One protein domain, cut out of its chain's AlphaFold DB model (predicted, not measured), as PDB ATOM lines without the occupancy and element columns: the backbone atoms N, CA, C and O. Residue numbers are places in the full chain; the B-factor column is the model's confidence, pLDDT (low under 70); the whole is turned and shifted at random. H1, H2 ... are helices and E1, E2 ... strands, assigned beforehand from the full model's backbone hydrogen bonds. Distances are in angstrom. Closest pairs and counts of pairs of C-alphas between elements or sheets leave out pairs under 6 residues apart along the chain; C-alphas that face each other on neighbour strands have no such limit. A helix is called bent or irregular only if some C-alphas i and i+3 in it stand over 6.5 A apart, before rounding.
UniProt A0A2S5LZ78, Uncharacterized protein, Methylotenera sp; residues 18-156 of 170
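Overview. This is residues 18 to 156 of the 170 residues of an uncharacterized protein of Methylotenera sp (UniProt A0A2S5LZ78). A strongly twisted sheet folds over on itself as an incomplete barrel: the long hairpin E2-E3 crosses the hairpin E4-E5, E1 joins the two, and E3 and E5 come back together. Hairpin E6-E7 extends it from the end of E2, H1 crosses outside E3, and H2 and H3 pack together at the other end of E2-E3. The printed part has 139 residues, in the order H1 E1 H2 H3 E2 E3 E4 E5 E6 E7 H4; the sheet is branched and antiparallel, and the class is mixed. It is compact, with a radius of gyration of the C-alphas of 13.8 A and spans of 37 by 29 by 27 A.

Along the chain. Find C-alpha 70 at (102.157, -54.077, 215.966); from there E2, residues 70 to 79, runs 25.5 A, and E3, residues 85 to 93, runs 23.7 A. Look next at E1, residues 38 to 43, E4, 111 to 115, E5, 123 to 127, E6, 133 to 137, and E7, 140 to 145, 16.9 A long. H1, residues 18 to 30, begins at (103.630, -42.071, 203.714) and spans 19.4 A; it is irregular, with C-alphas 26 and 29 7.5 A apart. H2 is residues 50 to 56; H3, 62 to 69, is irregular, with C-alphas 65 and 68 8.9 A apart. H4, residues 152 to 155, ends at (82.187, -56.595, 195.319).

Arrangement. Start at E2, with E3 on one side, N 73 and O 90 at 3.0 A, and E1 and E7 on the other, N 42 and O 76 at 3.0 A, N 79 and O 141 at 2.8 A. E1 pairs with E4, N 41 and O 112 at 3.0 A; E4 with E5, N 113 and O 126 at 2.9 A; E6 with E7, N 135 and O 142 at 2.8 A. The closest C-alphas of E3 and E5 are those of Ile 90 and Thr 123, 6.0 A. H1 runs across E3, at 79 degrees on the local plane, with His 24 and Thr 88 the closest C-alphas, 5.0 A. H1 touches H2 with residues 18 to 22 alone, C-alphas of Gly 18 and Ala 56 at 4.9 A. H2 and H3 form a hairpin, closest C-alphas Cys 54 and Cys 64, 5.7 A, at a shallow tilt of 29 degrees. H4 is on the same face as H1 and H2. Every O i to N i+4 pair is within hydrogen-bond range in H2, 7 of 9 in H1 and 0 of 4 in H3, where 3 of 5 O i to N i+3 pairs are; H4 is too short for one.

Size, cuts and confidence. The C-alphas of Leu 65 and Phe 137 are farthest apart, 38.8 A. The printed part has no cut; E3 to E4, residues 94 to 110, is the long link. Residues 81 to 83 are under pLDDT 70.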
ATOM      1  N   GLY A  18     104.628 -42.706 202.845       85.88
ATOM      2  CA  GLY A  18     103.630 -42.071 203.714       85.88
ATOM      3  C   GLY A  18     102.381 -41.546 202.982       85.88
ATOM      4  O   GLY A  18     101.266 -41.719 203.467       85.88
ATOM      5  N   GLU A  19     102.517 -40.974 201.783       86.75
ATOM      6  CA  GLU A  19     101.367 -40.505 200.989       86.75
ATOM      7  C   GLU A  19     100.499 -41.679 200.511       86.75
ATOM      8  O   GLU A  19      99.269 -41.572 200.460       86.75
ATOM      9  N   ARG A  20     101.116 -42.833 200.226       86.38
ATOM     10  CA  ARG A  20     100.387 -44.068 199.895       86.38
ATOM     11  C   ARG A  20      99.597 -44.578 201.095       86.38
ATOM     12  O   ARG A  20      98.407 -44.837 200.954       86.38
ATOM     13  N   VAL A  21     100.200 -44.614 202.288       90.81
ATOM     14  CA  VAL A  21      99.488 -44.988 203.525       90.81
ATOM     15  C   VAL A  21      98.312 -44.053 203.794       90.81
ATOM     16  O   VAL A  21      97.202 -44.518 204.054       90.81
ATOM     17  N   LYS A  22      98.524 -42.738 203.691       91.00
ATOM     18  CA  LYS A  22      97.459 -41.745 203.858       91.00
ATOM     19  C   LYS A  22      96.337 -41.957 202.841       91.00
ATOM     20  O   LYS A  22      95.158 -41.900 203.188       91.00
ATOM     21  N   THR A  23      96.693 -42.253 201.593       89.12
ATOM     22  CA  THR A  23      95.728 -42.571 200.535       89.12
ATOM     23  C   THR A  23      94.936 -43.838 200.863       89.12
ATOM     24  O   THR A  23      93.710 -43.816 200.757       89.12
ATOM     25  N   HIS A  24      95.597 -44.908 201.316       90.69
ATOM     26  CA  HIS A  24      94.938 -46.139 201.756       90.69
ATOM     27  C   HIS A  24      93.953 -45.865 202.898       90.69
ATOM     28  O   HIS A  24      92.782 -46.218 202.786       90.69
ATOM     29  N   ALA A  25      94.382 -45.174 203.957       92.06
ATOM     30  CA  ALA A  25      93.534 -44.853 205.109       92.06
ATOM     31  C   ALA A  25      92.294 -44.023 204.720       92.06
ATOM     32  O   ALA A  25      91.191 -44.221 205.234       92.06
ATOM     33  N   ASN A  26      92.448 -43.106 203.764       91.12
ATOM     34  CA  ASN A  26      91.361 -42.231 203.331       91.12
ATOM     35  C   ASN A  26      90.416 -42.870 202.308       91.12
ATOM     36  O   ASN A  26      89.280 -42.416 202.189       91.12
ATOM     37  N   ASN A  27      90.849 -43.890 201.562       89.31
ATOM     38  CA  ASN A  27      90.073 -44.413 200.434       89.31
ATOM     39  C   ASN A  27      89.700 -45.890 200.538       89.31
ATOM     40  O   ASN A  27      88.742 -46.283 199.881       89.31
ATOM     41  N   ALA A  28      90.364 -46.694 201.373       90.94
ATOM     42  CA  ALA A  28      90.113 -48.133 201.417       90.94
ATOM     43  C   ALA A  28      88.646 -48.472 201.727       90.94
ATOM     44  O   ALA A  28      88.082 -49.364 201.107       90.94
ATOM     45  N   HIS A  29      87.982 -47.711 202.602       91.75
ATOM     46  CA  HIS A  29      86.564 -47.921 202.927       91.75
ATOM     47  C   HIS A  29      85.628 -47.803 201.713       91.75
ATOM     48  O   HIS A  29      84.540 -48.371 201.728       91.75
ATOM     49  N   LYS A  30      86.051 -47.097 200.658       91.44
ATOM     50  CA  LYS A  30      85.296 -46.913 199.414       91.44
ATOM     51  C   LYS A  30      85.452 -48.085 198.448       91.44
ATOM     52  O   LYS A  30      84.753 -48.122 197.440       91.44
ATOM     53  N   PHE A  31      86.369 -49.020 198.705       90.12
ATOM     54  CA  PHE A  31      86.551 -50.175 197.831       90.12
ATOM     55  C   PHE A  31      85.342 -51.104 197.857       90.12
ATOM     56  O   PHE A  31      84.952 -51.585 196.802       90.12
ATOM     57  N   ALA A  32      84.733 -51.338 199.019       91.25
ATOM     58  CA  ALA A  32      83.563 -52.204 199.127       91.25
ATOM     59  C   ALA A  32      82.334 -51.536 198.483       91.25
ATOM     60  O   ALA A  32      81.924 -50.454 198.912       91.25
ATOM     61  N   LYS A  33      81.736 -52.176 197.465       90.50
ATOM     62  CA  LYS A  33      80.570 -51.639 196.734       90.50
ATOM     63  C   LYS A  33      79.354 -51.397 197.623       90.50
ATOM     64  O   LYS A  33      78.604 -50.457 197.390       90.50
ATOM     65  N   ASP A  34      79.167 -52.239 198.632       91.12
ATOM     66  CA  ASP A  34      78.056 -52.154 199.583       91.12
ATOM     67  C   ASP A  34      78.215 -51.021 200.618       91.12
ATOM     68  O   ASP A  34      77.357 -50.844 201.481       91.12
ATOM     69  N   GLY A  35      79.319 -50.265 200.568       90.69
ATOM     70  CA  GLY A  35      79.626 -49.192 201.514       90.69
ATOM     71  C   GLY A  35      80.013 -49.684 202.912       90.69
ATOM     72  O   GLY A  35      80.261 -48.874 203.805       90.69
ATOM     73  N   SER A  36      80.112 -50.997 203.125       94.12
ATOM     74  CA  SER A  36      80.448 -51.567 204.429       94.12
ATOM     75  C   SER A  36      81.905 -51.329 204.810       94.12
ATOM     76  O   SER A  36      82.251 -51.468 205.980       94.12
ATOM     77  N   GLY A  37      82.790 -51.027 203.858       93.75
ATOM     78  CA  GLY A  37      84.238 -50.997 204.077       93.75
ATOM     79  C   GLY A  37      84.829 -52.354 204.486       93.75
ATOM     80  O   GLY A  37      85.969 -52.400 204.946       93.75
ATOM     81  N   ILE A  38      84.068 -53.450 204.373       97.31
ATOM     82  CA  ILE A  38      84.566 -54.811 204.573       97.31
ATOM     83  C   ILE A  38      85.240 -55.274 203.292       97.31
ATOM     84  O   ILE A  38      84.672 -55.197 202.208       97.31
ATOM     85  N   ILE A  39      86.469 -55.758 203.427       96.12
ATOM     86  CA  ILE A  39      87.291 -56.191 202.305       96.12
ATOM     87  C   ILE A  39      87.925 -57.526 202.666       96.12
ATOM     88  O   ILE A  39      88.426 -57.700 203.777       96.12
ATOM     89  N   TYR A  40      87.956 -58.449 201.711       97.38
ATOM     90  CA  TYR A  40      88.760 -59.661 201.812       97.38
ATOM     91  C   TYR A  40      89.979 -59.520 200.918       97.38
ATOM     92  O   TYR A  40      89.851 -59.222 199.729       97.38
ATOM     93  N   GLY A  41      91.163 -59.714 201.485       95.94
ATOM     94  CA  GLY A  41      92.411 -59.505 200.768       95.94
ATOM     95  C   GLY A  41      93.514 -60.449 201.210       95.94
ATOM     96  O   GLY A  41      93.434 -61.088 202.258       95.94
ATOM     97  N   VAL A  42      94.550 -60.538 200.382       95.50
ATOM     98  CA  VAL A  42      95.754 -61.308 200.690       95.50
ATOM     99  C   VAL A  42      96.740 -60.443 201.465       95.50
ATOM    100  O   VAL A  42      96.897 -59.257 201.154       95.50
ATOM    101  N   VAL A  43      97.401 -61.020 202.466       95.31
ATOM    102  CA  VAL A  43      98.404 -60.306 203.259       95.31
ATOM    103  C   VAL A  43      99.729 -60.260 202.498       95.31
ATOM    104  O   VAL A  43     100.378 -61.277 202.257       95.31
ATOM    105  N   GLY A  44     100.118 -59.047 202.123       91.31
ATOM    106  CA  GLY A  44     101.355 -58.722 201.429       91.31
ATOM    107  C   GLY A  44     102.512 -58.388 202.371       91.31
ATOM    108  O   GLY A  44     102.444 -58.588 203.585       91.31
ATOM    109  N   TYR A  45     103.584 -57.848 201.795       84.88
ATOM    110  CA  TYR A  45     104.786 -57.422 202.507       84.88
ATOM    111  C   TYR A  45     104.579 -56.176 203.387       84.88
ATOM    112  O   TYR A  45     103.516 -55.548 203.423       84.88
ATOM    113  N   GLU A  46     105.625 -55.840 204.140       86.62
ATOM    114  CA  GLU A  46     105.728 -54.580 204.871       86.62
ATOM    115  C   GLU A  46     106.093 -53.449 203.909       86.62
ATOM    116  O   GLU A  46     107.210 -53.406 203.403       86.62
ATOM    117  N   GLU A  47     105.154 -52.544 203.640       81.44
ATOM    118  CA  GLU A  47     105.429 -51.377 202.795       81.44
ATOM    119  C   GLU A  47     106.170 -50.268 203.554       81.44
ATOM    120  O   GLU A  47     107.051 -49.619 202.997       81.44
ATOM    121  N   VAL A  48     105.814 -50.065 204.824       90.00
ATOM    122  CA  VAL A  48     106.380 -49.043 205.713       90.00
ATOM    123  C   VAL A  48     106.466 -49.563 207.140       90.00
ATOM    124  O   VAL A  48     105.687 -50.433 207.536       90.00
ATOM    125  N   SER A  49     107.332 -48.950 207.949       94.69
ATOM    126  CA  SER A  49     107.341 -49.186 209.396       94.69
ATOM    127  C   SER A  49     106.021 -48.749 210.053       94.69
ATOM    128  O   SER A  49     105.320 -47.870 209.550       94.69
ATOM    129  N   VAL A  50     105.693 -49.303 211.227       95.88
ATOM    130  CA  VAL A  50     104.506 -48.877 212.004       95.88
ATOM    131  C   VAL A  50     104.560 -47.384 212.334       95.88
ATOM    132  O   VAL A  50     103.556 -46.691 212.201       95.88
ATOM    133  N   LYS A  51     105.742 -46.873 212.700       96.00
ATOM    134  CA  LYS A  51     105.950 -45.453 213.005       96.00
ATOM    135  C   LYS A  51     105.618 -44.566 211.813       96.00
ATOM    136  O   LYS A  51     104.938 -43.557 211.962       96.00
ATOM    137  N   GLU A  52     106.089 -44.944 210.632       95.31
ATOM    138  CA  GLU A  52     105.806 -44.204 209.406       95.31
ATOM    139  C   GLU A  52     104.326 -44.286 209.022       95.31
ATOM    140  O   GLU A  52     103.733 -43.256 208.705       95.31
ATOM    141  N   ALA A  53     103.704 -45.465 209.141       95.31
ATOM    142  CA  ALA A  53     102.276 -45.628 208.886       95.31
ATOM    143  C   ALA A  53     101.421 -44.742 209.806       95.31
ATOM    144  O   ALA A  53     100.520 -44.048 209.344       95.31
ATOM    145  N   CYS A  54     101.738 -44.729 211.101       96.38
ATOM    146  CA  CYS A  54     101.066 -43.904 212.098       96.38
ATOM    147  C   CYS A  54     101.283 -42.407 211.863       96.38
ATOM    148  O   CYS A  54     100.330 -41.632 211.910       96.38
ATOM    149  N   ASN A  55     102.508 -41.988 211.539       96.06
ATOM    150  CA  ASN A  55     102.802 -40.591 211.225       96.06
ATOM    151  C   ASN A  55     102.052 -40.109 209.977       96.06
ATOM    152  O   ASN A  55     101.560 -38.983 209.962       96.06
ATOM    153  N   ALA A  56     101.923 -40.959 208.954       94.44
ATOM    154  CA  ALA A  56     101.211 -40.636 207.718       94.44
ATOM    155  C   ALA A  56      99.726 -40.301 207.933       94.44
ATOM    156  O   ALA A  56      99.142 -39.542 207.157       94.44
ATOM    157  N   ILE A  57      99.124 -40.844 208.994       94.81
ATOM    158  CA  ILE A  57      97.735 -40.578 209.389       94.81
ATOM    159  C   ILE A  57      97.631 -39.698 210.639       94.81
ATOM    160  O   ILE A  57      96.600 -39.706 211.307       94.81
ATOM    161  N   GLU A  58      98.686 -38.952 210.976       95.62
ATOM    162  CA  GLU A  58      98.709 -38.031 212.124       95.62
ATOM    163  C   GLU A  58      98.369 -38.725 213.462       95.62
ATOM    164  O   GLU A  58      97.773 -38.120 214.347       95.62
ATOM    165  N   ASN A  59      98.742 -40.002 213.616       95.19
ATOM    166  CA  ASN A  59      98.489 -40.828 214.804       95.19
ATOM    167  C   ASN A  59      97.000 -40.929 215.209       95.19
ATOM    168  O   ASN A  59      96.692 -41.104 216.384       95.19
ATOM    169  N   LYS A  60      96.073 -40.834 214.244       93.88
ATOM    170  CA  LYS A  60      94.618 -40.909 214.496       93.88
ATOM    171  C   LYS A  60      94.122 -42.285 214.942       93.88
ATOM    172  O   LYS A  60      93.074 -42.374 215.572       93.88
ATOM    173  N   ASP A  61      94.860 -43.338 214.615       94.19
ATOM    174  CA  ASP A  61      94.519 -44.713 214.969       94.19
ATOM    175  C   ASP A  61      94.977 -45.028 216.399       94.19
ATOM    176  O   ASP A  61      96.148 -44.838 216.725       94.19
ATOM    177  N   GLU A  62      94.089 -45.542 217.255       94.38
ATOM    178  CA  GLU A  62      94.400 -45.827 218.668       94.38
ATOM    179  C   GLU A  62      95.586 -46.786 218.847       94.38
ATOM    180  O   GLU A  62      96.349 -46.682 219.810       94.38
ATOM    181  N   ARG A  63      95.816 -47.678 217.876       95.00
ATOM    182  CA  ARG A  63      96.946 -48.618 217.885       95.00
ATOM    183  C   ARG A  63      98.291 -47.897 217.762       95.00
ATOM    184  O   ARG A  63      99.321 -48.447 218.148       95.00
ATOM    185  N   CYS A  64      98.302 -46.651 217.285       95.69
ATOM    186  CA  CYS A  64      99.495 -45.808 217.217       95.69
ATOM    187  C   CYS A  64      99.998 -45.335 218.586       95.69
ATOM    188  O   CYS A  64     101.124 -44.842 218.664       95.69
ATOM    189  N   LEU A  65      99.219 -45.525 219.657       95.62
ATOM    190  CA  LEU A  65      99.661 -45.291 221.034       95.62
ATOM    191  C   LEU A  65     100.658 -46.355 221.515       95.62
ATOM    192  O   LEU A  65     101.483 -46.068 222.378       95.62
ATOM    193  N   ASP A  66     100.624 -47.561 220.936       95.75
ATOM    194  CA  ASP A  66     101.529 -48.659 221.289       95.75
ATOM    195  C   ASP A  66     102.087 -49.364 220.048       95.75
ATOM    196  O   ASP A  66     101.915 -50.561 219.811       95.75
ATOM    197  N   GLN A  67     102.805 -48.590 219.236       95.38
ATOM    198  CA  GLN A  67     103.384 -49.029 217.961       95.38
ATOM    199  C   GLN A  67     104.268 -50.278 218.096       95.38
ATOM    200  O   GLN A  67     104.436 -51.032 217.137       95.38
ATOM    201  N   THR A  68     104.838 -50.514 219.282       96.12
ATOM    202  CA  THR A  68     105.758 -51.628 219.531       96.12
ATOM    203  C   THR A  68     105.076 -52.992 219.499       96.12
ATOM    204  O   THR A  68     105.746 -53.985 219.193       96.12
ATOM    205  N   LYS A  69     103.759 -53.047 219.734       97.00
ATOM    206  CA  LYS A  69     102.956 -54.278 219.700       97.00
ATOM    207  C   LYS A  69     102.534 -54.702 218.300       97.00
ATOM    208  O   LYS A  69     102.104 -55.838 218.121       97.00
ATOM    209  N   TYR A  70     102.689 -53.836 217.303       96.06
ATOM    210  CA  TYR A  70     102.157 -54.077 215.966       96.06
ATOM    211  C   TYR A  70     103.252 -54.264 214.914       96.06
ATOM    212  O   TYR A  70     104.411 -53.880 215.082       96.06
ATOM    213  N   LYS A  71     102.857 -54.866 213.795       94.69
ATOM    214  CA  LYS A  71     103.569 -54.886 212.517       94.69
ATOM    215  C   LYS A  71     102.655 -54.285 211.449       94.69
ATOM    216  O   LYS A  71     101.451 -54.540 211.447       94.69
ATOM    217  N   SER A  72     103.225 -53.489 210.550       94.81
ATOM    218  CA  SER A  72     102.496 -52.900 209.426       94.81
ATOM    219  C   SER A  72     102.538 -53.853 208.239       94.81
ATOM    220  O   SER A  72     103.588 -54.415 207.927       94.81
ATOM    221  N   ARG A  73     101.404 -54.077 207.581       94.81
ATOM    222  CA  ARG A  73     101.320 -54.888 206.359       94.81
ATOM    223  C   ARG A  73     100.345 -54.260 205.380       94.81
ATOM    224  O   ARG A  73      99.500 -53.450 205.761       94.81
ATOM    225  N   ILE A  74     100.454 -54.675 204.126       92.94
ATOM    226  CA  ILE A  74      99.454 -54.375 203.107       92.94
ATOM    227  C   ILE A  74      98.504 -55.552 202.952       92.94
ATOM    228  O   ILE A  74      98.919 -56.706 202.970       92.94
ATOM    229  N   VAL A  75      97.223 -55.251 202.774       95.00
ATOM    230  CA  VAL A  75      96.207 -56.208 202.347       95.00
ATOM    231  C   VAL A  75      95.720 -55.805 200.972       95.00
ATOM    232  O   VAL A  75      95.257 -54.680 200.787       95.00
ATOM    233  N   SER A  76      95.830 -56.729 200.022       93.62
ATOM    234  CA  SER A  76      95.446 -56.494 198.630       93.62
ATOM    235  C   SER A  76      94.233 -57.347 198.265       93.62
ATOM    236  O   SER A  76      94.371 -58.563 198.120       93.62
ATOM    237  N   PRO A  77      93.028 -56.773 198.123       94.00
ATOM    238  CA  PRO A  77      91.896 -57.493 197.546       94.00
ATOM    239  C   PRO A  77      92.025 -57.734 196.038       94.00
ATOM    240  O   PRO A  77      91.464 -58.713 195.547       94.00
ATOM    241  N   ALA A  78      92.747 -56.882 195.301       91.50
ATOM    242  CA  ALA A  78      92.911 -57.020 193.856       91.50
ATOM    243  C   ALA A  78      94.153 -56.293 193.314       91.50
ATOM    244  O   ALA A  78      94.613 -55.298 193.873       91.50
ATOM    245  N   ILE A  79      94.674 -56.787 192.193       87.56
ATOM    246  CA  ILE A  79      95.750 -56.195 191.392       87.56
ATOM    247  C   ILE A  79      95.278 -56.181 189.934       87.56
ATOM    248  O   ILE A  79      94.845 -57.210 189.413       87.56
ATOM    249  N   GLY A  80      95.333 -55.032 189.268       79.81
ATOM    250  CA  GLY A  80      94.996 -54.931 187.850       79.81
ATOM    251  C   GLY A  80      96.173 -55.231 186.919       79.81
ATOM    252  O   GLY A  80      97.326 -55.206 187.323       79.81
ATOM    253  N   PHE A  81      95.882 -55.500 185.643       66.75
ATOM    254  CA  PHE A  81      96.923 -55.685 184.618       66.75
ATOM    255  C   PHE A  81      97.458 -54.345 184.092       66.75
ATOM    256  O   PHE A  81      98.659 -54.114 184.036       66.75
ATOM    257  N   SER A  82      96.538 -53.447 183.738       63.41
ATOM    258  CA  SER A  82      96.783 -52.020 183.498       63.41
ATOM    259  C   SER A  82      96.357 -51.165 184.689       63.41
ATOM    260  O   SER A  82      96.624 -49.965 184.705       63.41
ATOM    261  N   ALA A  83      95.683 -51.788 185.665       61.03
ATOM    262  CA  ALA A  83      95.294 -51.156 186.907       61.03
ATOM    263  C   ALA A  83      96.262 -51.473 188.045       61.03
ATOM    264  O   ALA A  83      96.886 -52.521 188.084       61.03
ATOM    265  N   GLY A  84      96.421 -50.535 188.963       73.88
ATOM    266  CA  GLY A  84      97.328 -50.671 190.095       73.88
ATOM    267  C   GLY A  84      96.775 -51.628 191.138       73.88
ATOM    268  O   GLY A  84      95.795 -52.350 190.925       73.88
ATOM    269  N   VAL A  85      97.405 -51.615 192.305       80.25
ATOM    270  CA  VAL A  85      96.981 -52.446 193.429       80.25
ATOM    271  C   VAL A  85      95.851 -51.743 194.182       80.25
ATOM    272  O   VAL A  85      96.030 -50.625 194.666       80.25
ATOM    273  N   ALA A  86      94.702 -52.407 194.318       88.31
ATOM    274  CA  ALA A  86      93.743 -52.064 195.358       88.31
ATOM    275  C   ALA A  86      94.329 -52.581 196.672       88.31
ATOM    276  O   ALA A  86      94.474 -53.791 196.843       88.31
ATOM    277  N   ALA A  87      94.722 -51.671 197.562       89.88
ATOM    278  CA  ALA A  87      95.454 -51.997 198.777       89.88
ATOM    279  C   ALA A  87      94.966 -51.177 199.967       89.88
ATOM    280  O   ALA A  87      94.604 -50.008 199.843       89.88
ATOM    281  N   THR A  88      95.025 -51.788 201.145       93.00
ATOM    282  CA  THR A  88      94.933 -51.074 202.414       93.00
ATOM    283  C   THR A  88      96.113 -51.407 203.307       93.00
ATOM    284  O   THR A  88      96.539 -52.558 203.389       93.00
ATOM    285  N   THR A  89      96.601 -50.409 204.036       95.06
ATOM    286  CA  THR A  89      97.553 -50.609 205.130       95.06
ATOM    287  C   THR A  89      96.804 -51.069 206.378       95.06
ATOM    288  O   THR A  89      95.730 -50.547 206.687       95.06
ATOM    289  N   ILE A  90      97.357 -52.056 207.078       96.44
ATOM    290  CA  ILE A  90      96.833 -52.610 208.329       96.44
ATOM    291  C   ILE A  90      97.923 -52.630 209.400       96.44
ATOM    292  O   ILE A  90      99.105 -52.796 209.089       96.44
ATOM    293  N   LEU A  91      97.512 -52.533 210.665       95.19
ATOM    294  CA  LEU A  91      98.347 -52.883 211.814       95.19
ATOM    295  C   LEU A  91      97.885 -54.222 212.378       95.19
ATOM    296  O   LEU A  91      96.739 -54.360 212.812       95.19
ATOM    297  N   ILE A  92      98.786 -55.199 212.367       93.56
ATOM    298  CA  ILE A  92      98.560 -56.546 212.894       93.56
ATOM    299  C   ILE A  92      99.311 -56.663 214.220       93.56
ATOM    300  O   ILE A  92     100.483 -56.282 214.260       93.56
ATOM    301  N   PRO A  93      98.710 -57.205 215.287       94.31
ATOM    302  CA  PRO A  93      99.461 -57.551 216.490       94.31
ATOM    303  C   PRO A  93     100.612 -58.524 216.172       94.31
ATOM    304  O   PRO A  93     100.474 -59.421 215.331       94.31
ATOM    305  N   LYS A  94     101.785 -58.345 216.782       93.75
ATOM    306  CA  LYS A  94     102.978 -59.159 216.478       93.75
ATOM    307  C   LYS A  94     102.788 -60.636 216.818       93.75
ATOM    308  O   LYS A  94     103.322 -61.484 216.106       93.75
ATOM    309  N   GLU A  95     102.014 -60.921 217.855       92.81
ATOM    310  CA  GLU A  95     101.638 -62.252 218.322       92.81
ATOM    311  C   GLU A  95     100.713 -62.996 217.350       92.81
ATOM    312  O   GLU A  95     100.641 -64.222 217.381       92.81
ATOM    313  N   MET A  96     100.033 -62.278 216.451       91.38
ATOM    314  CA  MET A  96      99.182 -62.900 215.446       91.38
ATOM    315  C   MET A  96     100.055 -63.511 214.343       91.38
ATOM    316  O   MET A  96     100.745 -62.807 213.587       91.38
ATOM    317  N   ASN A  97     100.026 -64.841 214.247       89.56
ATOM    318  CA  ASN A  97     100.761 -65.576 213.230       89.56
ATOM    319  C   ASN A  97     100.020 -65.489 211.890       89.56
ATOM    320  O   ASN A  97      99.025 -66.172 211.681       89.56
ATOM    321  N   ILE A  98     100.505 -64.606 211.017       91.88
ATOM    322  CA  ILE A  98      99.981 -64.390 209.669       91.88
ATOM    323  C   ILE A  98     101.141 -64.512 208.695       91.88
ATOM    324  O   ILE A  98     102.136 -63.782 208.801       91.88
ATOM    325  N   LYS A  99     100.985 -65.401 207.723       92.19
ATOM    326  CA  LYS A  99     101.909 -65.618 206.623       92.19
ATOM    327  C   LYS A  99     101.655 -64.603 205.512       92.19
ATOM    328  O   LYS A  99     100.725 -64.729 204.718       92.19
ATOM    329  N   SER A 100     102.524 -63.602 205.445       91.12
ATOM    330  CA  SER A 100     102.584 -62.652 204.333       91.12
ATOM    331  C   SER A 100     103.354 -63.216 203.144       91.12
ATOM    332  O   SER A 100     104.279 -64.010 203.329       91.12
ATOM    333  N   CYS A 101     103.040 -62.746 201.942       86.00
ATOM    334  CA  CYS A 101     103.686 -63.204 200.718       86.00
ATOM    335  C   CYS A 101     103.813 -62.073 199.682       86.00
ATOM    336  O   CYS A 101     103.118 -61.060 199.770       86.00
ATOM    337  N   ASN A 102     104.681 -62.243 198.686       80.75
ATOM    338  CA  ASN A 102     104.845 -61.272 197.595       80.75
ATOM    339  C   ASN A 102     104.091 -61.685 196.331       80.75
ATOM    340  O   ASN A 102     103.777 -60.836 195.496       80.75
ATOM    341  N   ARG A 103     103.830 -62.985 196.160       80.62
ATOM    342  CA  ARG A 103     103.252 -63.546 194.932       80.62
ATOM    343  C   ARG A 103     102.020 -64.386 195.260       80.62
ATOM    344  O   ARG A 103     102.123 -65.609 195.336       80.62
ATOM    345  N   PRO A 104     100.839 -63.765 195.407       79.94
ATOM    346  CA  PRO A 104      99.651 -64.446 195.920       79.94
ATOM    347  C   PRO A 104      99.115 -65.568 195.028       79.94
ATOM    348  O   PRO A 104      98.418 -66.455 195.508       79.94
ATOM    349  N   ALA A 105      99.465 -65.570 193.740       79.38
ATOM    350  CA  ALA A 105      99.112 -66.653 192.827       79.38
ATOM    351  C   ALA A 105      99.984 -67.915 193.001       79.38
ATOM    352  O   ALA A 105      99.584 -68.985 192.548       79.38
ATOM    353  N   TRP A 106     101.181 -67.796 193.589       74.88
ATOM    354  CA  TRP A 106     102.196 -68.865 193.627       74.88
ATOM    355  C   TRP A 106     102.610 -69.263 195.045       74.88
ATOM    356  O   TRP A 106     103.139 -70.352 195.255       74.88
ATOM    357  N   GLU A 107     102.388 -68.387 196.017       80.19
ATOM    358  CA  GLU A 107     102.747 -68.589 197.412       80.19
ATOM    359  C   GLU A 107     101.489 -68.912 198.226       80.19
ATOM    360  O   GLU A 107     100.406 -68.385 197.980       80.19
ATOM    361  N   GLN A 108     101.617 -69.792 199.220       84.38
ATOM    362  CA  GLN A 108     100.554 -70.002 200.202       84.38
ATOM    363  C   GLN A 108     100.562 -68.831 201.182       84.38
ATOM    364  O   GLN A 108     101.333 -68.847 202.142       84.38
ATOM    365  N   CYS A 109      99.758 -67.817 200.895       90.44
ATOM    366  CA  CYS A 109      99.589 -66.622 201.711       90.44
ATOM    367  C   CYS A 109      98.361 -66.754 202.596       90.44
ATOM    368  O   CYS A 109      97.405 -67.440 202.225       90.44
ATOM    369  N   ASP A 110      98.348 -66.022 203.702       96.19
ATOM    370  CA  ASP A 110      97.119 -65.851 204.451       96.19
ATOM    371  C   ASP A 110      96.203 -64.817 203.803       96.19
ATOM    372  O   ASP A 110      96.630 -63.780 203.281       96.19
ATOM    373  N   PHE A 111      94.915 -65.128 203.863       96.81
ATOM    374  CA  PHE A 111      93.838 -64.238 203.468       96.81
ATOM    375  C   PHE A 111      93.158 -63.732 204.728       96.81
ATOM    376  O   PHE A 111      93.024 -64.464 205.708       96.81
ATOM    377  N   VAL A 112      92.733 -62.478 204.709       97.81
ATOM    378  CA  VAL A 112      92.112 -61.836 205.863       97.81
ATOM    379  C   VAL A 112      90.857 -61.089 205.461       97.81
ATOM    380  O   VAL A 112      90.780 -60.502 204.378       97.81
ATOM    381  N   LYS A 113      89.903 -61.059 206.387       97.88
ATOM    382  CA  LYS A 113      88.807 -60.098 206.398       97.88
ATOM    383  C   LYS A 113      89.276 -58.855 207.137       97.88
ATOM    384  O   LYS A 113      89.687 -58.944 208.295       97.88
ATOM    385  N   VAL A 114      89.180 -57.694 206.503       97.69
ATOM    386  CA  VAL A 114      89.524 -56.413 207.123       97.69
ATOM    387  C   VAL A 114      88.349 -55.450 207.088       97.69
ATOM    388  O   VAL A 114      87.513 -55.499 206.186       97.69
ATOM    389  N   LYS A 115      88.305 -54.557 208.073       97.50
ATOM    390  CA  LYS A 115      87.441 -53.380 208.078       97.50
ATOM    391  C   LYS A 115      88.291 -52.148 207.816       97.50
ATOM    392  O   LYS A 115      89.177 -51.832 208.611       97.50
ATOM    393  N   ALA A 116      87.982 -51.448 206.735       95.25
ATOM    394  CA  ALA A 116      88.493 -50.119 206.467       95.25
ATOM    395  C   ALA A 116      87.528 -49.068 207.025       95.25
ATOM    396  O   ALA A 116      86.327 -49.091 206.745       95.25
ATOM    397  N   THR A 117      88.072 -48.129 207.793       94.19
ATOM    398  CA  THR A 117      87.339 -46.999 208.377       94.19
ATOM    399  C   THR A 117      87.963 -45.706 207.856       94.19
ATOM    400  O   THR A 117      89.192 -45.627 207.807       94.19
ATOM    401  N   PRO A 118      87.170 -44.690 207.462       92.44
ATOM    402  CA  PRO A 118      87.711 -43.428 206.968       92.44
ATOM    403  C   PRO A 118      88.774 -42.836 207.905       92.44
ATOM    404  O   PRO A 118      88.536 -42.674 209.102       92.44
ATOM    405  N   GLY A 119      89.950 -42.528 207.353       91.12
ATOM    406  CA  GLY A 119      91.039 -41.850 208.061       91.12
ATOM    407  C   GLY A 119      91.850 -42.722 209.026       91.12
ATOM    408  O   GLY A 119      92.742 -42.195 209.684       91.12
ATOM    409  N   ASN A 120      91.573 -44.027 209.102       95.06
ATOM    410  CA  ASN A 120      92.273 -44.973 209.974       95.06
ATOM    411  C   ASN A 120      92.999 -46.050 209.164       95.06
ATOM    412  O   ASN A 120      92.682 -46.291 207.996       95.06
ATOM    413  N   LEU A 121      93.959 -46.734 209.793       96.12
ATOM    414  CA  LEU A 121      94.521 -47.952 209.214       96.12
ATOM    415  C   LEU A 121      93.469 -49.060 209.328       96.12
ATOM    416  O   LEU A 121      92.678 -49.100 210.270       96.12
ATOM    417  N   SER A 122      93.431 -49.988 208.379       96.56
ATOM    418  CA  SER A 122      92.412 -51.039 208.413       96.56
ATOM    419  C   SER A 122      92.649 -52.014 209.578       96.56
ATOM    420  O   SER A 122      93.779 -52.225 210.042       96.56
ATOM    421  N   THR A 123      91.571 -52.614 210.069       95.88
ATOM    422  CA  THR A 123      91.592 -53.574 211.181       95.88
ATOM    423  C   THR A 123      91.335 -54.974 210.659       95.88
ATOM    424  O   THR A 123      90.365 -55.191 209.937       95.88
ATOM    425  N   VAL A 124      92.193 -55.929 211.022       96.44
ATOM    426  CA  VAL A 124      91.965 -57.351 210.737       96.44
ATOM    427  C   VAL A 124      90.852 -57.851 211.649       96.44
ATOM    428  O   VAL A 124      90.962 -57.746 212.867       96.44
ATOM    429  N   LEU A 125      89.780 -58.364 211.049       96.12
ATOM    430  CA  LEU A 125      88.646 -58.945 211.763       96.12
ATOM    431  C   LEU A 125      88.761 -60.464 211.877       96.12
ATOM    432  O   LEU A 125      88.327 -61.021 212.877       96.12
ATOM    433  N   ASP A 126      89.293 -61.121 210.843       96.56
ATOM    434  CA  ASP A 126      89.388 -62.580 210.792       96.56
ATOM    435  C   ASP A 126      90.461 -63.051 209.797       96.56
ATOM    436  O   ASP A 126      90.783 -62.335 208.840       96.56
ATOM    437  N   ILE A 127      90.979 -64.264 210.001       96.38
ATOM    438  CA  ILE A 127      91.867 -64.973 209.069       96.38
ATOM    439  C   ILE A 127      91.024 -65.981 208.285       96.38
ATOM    440  O   ILE A 127      90.479 -66.932 208.835       96.38
ATOM    441  N   THR A 128      90.943 -65.799 206.972       96.50
ATOM    442  CA  THR A 128      90.005 -66.499 206.083       96.50
ATOM    443  C   THR A 128      90.712 -67.392 205.062       96.50
ATOM    444  O   THR A 128      90.174 -67.680 203.994       96.50
ATOM    445  N   THR A 129      91.940 -67.828 205.357       94.75
ATOM    446  CA  THR A 129      92.804 -68.569 204.420       94.75
ATOM    447  C   THR A 129      92.151 -69.833 203.860       94.75
ATOM    448  O   THR A 129      92.253 -70.094 202.668       94.75
ATOM    449  N   SER A 130      91.415 -70.597 204.669       94.56
ATOM    450  CA  SER A 130      90.731 -71.821 204.213       94.56
ATOM    451  C   SER A 130      89.495 -71.561 203.338       94.56
ATOM    452  O   SER A 130      88.971 -72.485 202.717       94.56
ATOM    453  N   GLN A 131      89.016 -70.317 203.290       96.69
ATOM    454  CA  GLN A 131      87.774 -69.909 202.627       96.69
ATOM    455  C   GLN A 131      88.022 -69.094 201.356       96.69
ATOM    456  O   GLN A 131      87.106 -68.912 200.550       96.69
ATOM    457  N   CYS A 132      89.244 -68.601 201.180       96.00
ATOM    458  CA  CYS A 132      89.620 -67.658 200.142       96.00
ATOM    459  C   CYS A 132      90.747 -68.206 199.271       96.00
ATOM    460  O   CYS A 132      91.556 -69.032 199.688       96.00
ATOM    461  N   LYS A 133      90.822 -67.702 198.044       95.12
ATOM    462  CA  LYS A 133      91.942 -67.941 197.136       95.12
ATOM    463  C   LYS A 133      92.222 -66.711 196.291       95.12
ATOM    464  O   LYS A 133      91.344 -65.868 196.091       95.12
ATOM    465  N   TRP A 134      93.423 -66.657 195.728       94.56
ATOM    466  CA  TRP A 134      93.721 -65.736 194.641       94.56
ATOM    467  C   TRP A 134      93.160 -66.290 193.327       94.56
ATOM    468  O   TRP A 134      93.390 -67.446 192.975       94.56
ATOM    469  N   SER A 135      92.413 -65.469 192.600       93.44
ATOM    470  CA  SER A 135      91.899 -65.762 191.266       93.44
ATOM    471  C   SER A 135      92.565 -64.827 190.261       93.44
ATOM    472  O   SER A 135      92.300 -63.627 190.266       93.44
ATOM    473  N   GLY A 136      93.411 -65.377 189.391       88.44
ATOM    474  CA  GLY A 136      94.172 -64.627 188.390       88.44
ATOM    475  C   GLY A 136      95.593 -65.167 188.237       88.44
ATOM    476  O   GLY A 136      95.885 -66.286 188.655       88.44
ATOM    477  N   PHE A 137      96.475 -64.368 187.643       82.19
ATOM    478  CA  PHE A 137      97.890 -64.683 187.451       82.19
ATOM    479  C   PHE A 137      98.786 -63.812 188.343       82.19
ATOM    480  O   PHE A 137      98.327 -62.971 189.118       82.19
ATOM    481  N   ASN A 138     100.094 -64.046 188.289       71.69
ATOM    482  CA  ASN A 138     101.032 -63.236 189.054       71.69
ATOM    483  C   ASN A 138     101.064 -61.807 188.490       71.69
ATOM    484  O   ASN A 138     101.338 -61.619 187.308       71.69
ATOM    485  N   GLY A 139     100.760 -60.819 189.329       74.19
ATOM    486  CA  GLY A 139     100.670 -59.417 188.920       74.19
ATOM    487  C   GLY A 139      99.308 -58.974 188.378       74.19
ATOM    488  O   GLY A 139      99.176 -57.796 188.084       74.19
ATOM    489  N   ALA A 140      98.296 -59.847 188.279       85.00
ATOM    490  CA  ALA A 140      96.909 -59.416 188.070       85.00
ATOM    491  C   ALA A 140      95.894 -60.460 188.553       85.00
ATOM    492  O   ALA A 140      96.034 -61.659 188.314       85.00
ATOM    493  N   GLY A 141      94.827 -60.014 189.198       90.00
ATOM    494  CA  GLY A 141      93.802 -60.878 189.768       90.00
ATOM    495  C   GLY A 141      93.234 -60.288 191.044       90.00
ATOM    496  O   GLY A 141      93.400 -59.105 191.327       90.00
ATOM    497  N   GLY A 142      92.586 -61.120 191.839       92.62
ATOM    498  CA  GLY A 142      92.096 -60.695 193.137       92.62
ATOM    499  C   GLY A 142      91.560 -61.836 193.971       92.62
ATOM    500  O   GLY A 142      91.552 -62.999 193.561       92.62
ATOM    501  N   VAL A 143      91.135 -61.494 195.175       95.56
ATOM    502  CA  VAL A 143      90.662 -62.451 196.166       95.56
ATOM    503  C   VAL A 143      89.219 -62.852 195.879       95.56
ATOM    504  O   VAL A 143      88.346 -62.018 195.641       95.56
ATOM    505  N   VAL A 144      88.969 -64.159 195.924       96.62
ATOM    506  CA  VAL A 144      87.636 -64.757 195.826       96.62
ATOM    507  C   VAL A 144      87.444 -65.687 197.018       96.62
ATOM    508  O   VAL A 144      88.267 -66.577 197.240       96.62
ATOM    509  N   CYS A 145      86.354 -65.498 197.758       97.62
ATOM    510  CA  CYS A 145      85.984 -66.294 198.926       97.62
ATOM    511  C   CYS A 145      84.546 -66.819 198.761       97.62
ATOM    512  O   CYS A 145      83.600 -66.195 199.246       97.62
ATOM    513  N   PRO A 146      84.340 -67.953 198.061       96.38
ATOM    514  CA  PRO A 146      82.997 -68.423 197.716       96.38
ATOM    515  C   PRO A 146      82.109 -68.715 198.930       96.38
ATOM    516  O   PRO A 146      80.934 -68.363 198.925       96.38
ATOM    517  N   SER A 147      82.666 -69.304 199.994       97.31
ATOM    518  CA  SER A 147      81.922 -69.612 201.227       97.31
ATOM    519  C   SER A 147      81.520 -68.371 202.028       97.31
ATOM    520  O   SER A 147      80.687 -68.470 202.923       97.31
ATOM    521  N   LEU A 148      82.091 -67.211 201.697       96.44
ATOM    522  CA  LEU A 148      81.803 -65.918 202.315       96.44
ATOM    523  C   LEU A 148      81.036 -64.984 201.370       96.44
ATOM    524  O   LEU A 148      80.862 -63.815 201.692       96.44
ATOM    525  N   ASN A 149      80.593 -65.494 200.212       96.31
ATOM    526  CA  ASN A 149      79.920 -64.731 199.162       96.31
ATOM    527  C   ASN A 149      80.693 -63.464 198.745       96.31
ATOM    528  O   ASN A 149      80.108 -62.394 198.616       96.31
ATOM    529  N   TRP A 150      82.012 -63.596 198.558       96.56
ATOM    530  CA  TRP A 150      82.880 -62.500 198.126       96.56
ATOM    531  C   TRP A 150      83.652 -62.841 196.850       96.56
ATOM    532  O   TRP A 150      84.294 -63.891 196.739       96.56
ATOM    533  N   ASP A 151      83.650 -61.916 195.903       96.00
ATOM    534  CA  ASP A 151      84.380 -61.934 194.650       96.00
ATOM    535  C   ASP A 151      84.810 -60.508 194.300       96.00
ATOM    536  O   ASP A 151      83.980 -59.649 193.998       96.00
ATOM    537  N   TYR A 152      86.122 -60.257 194.261       92.81
ATOM    538  CA  TYR A 152      86.659 -58.922 193.994       92.81
ATOM    539  C   TYR A 152      86.105 -58.256 192.720       92.81
ATOM    540  O   TYR A 152      86.028 -57.034 192.646       92.81
ATOM    541  N   ARG A 153      85.690 -59.037 191.712       90.75
ATOM    542  CA  ARG A 153      85.120 -58.515 190.455       90.75
ATOM    543  C   ARG A 153      83.723 -57.934 190.654       90.75
ATOM    544  O   ARG A 153      83.316 -57.023 189.935       90.75
ATOM    545  N   LYS A 154      82.974 -58.490 191.602       93.50
ATOM    546  CA  LYS A 154      81.587 -58.125 191.892       93.50
ATOM    547  C   LYS A 154      81.512 -57.122 193.027       93.50
ATOM    548  O   LYS A 154      80.766 -56.155 192.908       93.50
ATOM    549  N   ASP A 155      82.357 -57.277 194.037       93.31
ATOM    550  CA  ASP A 155      82.187 -56.595 195.319       93.31
ATOM    551  C   ASP A 155      83.125 -55.400 195.521       93.31
ATOM    552  O   ASP A 155      82.920 -54.616 196.449       93.31
ATOM    553  N   LEU A 156      84.101 -55.192 194.624       90.62
ATOM    554  CA  LEU A 156      84.909 -53.969 194.604       90.62
ATOM    555  C   LEU A 156      84.377 -52.928 193.615       90.62
ATOM    556  O   LEU A 156      84.051 -53.255 192.470       90.62
TER     557      LEU A 156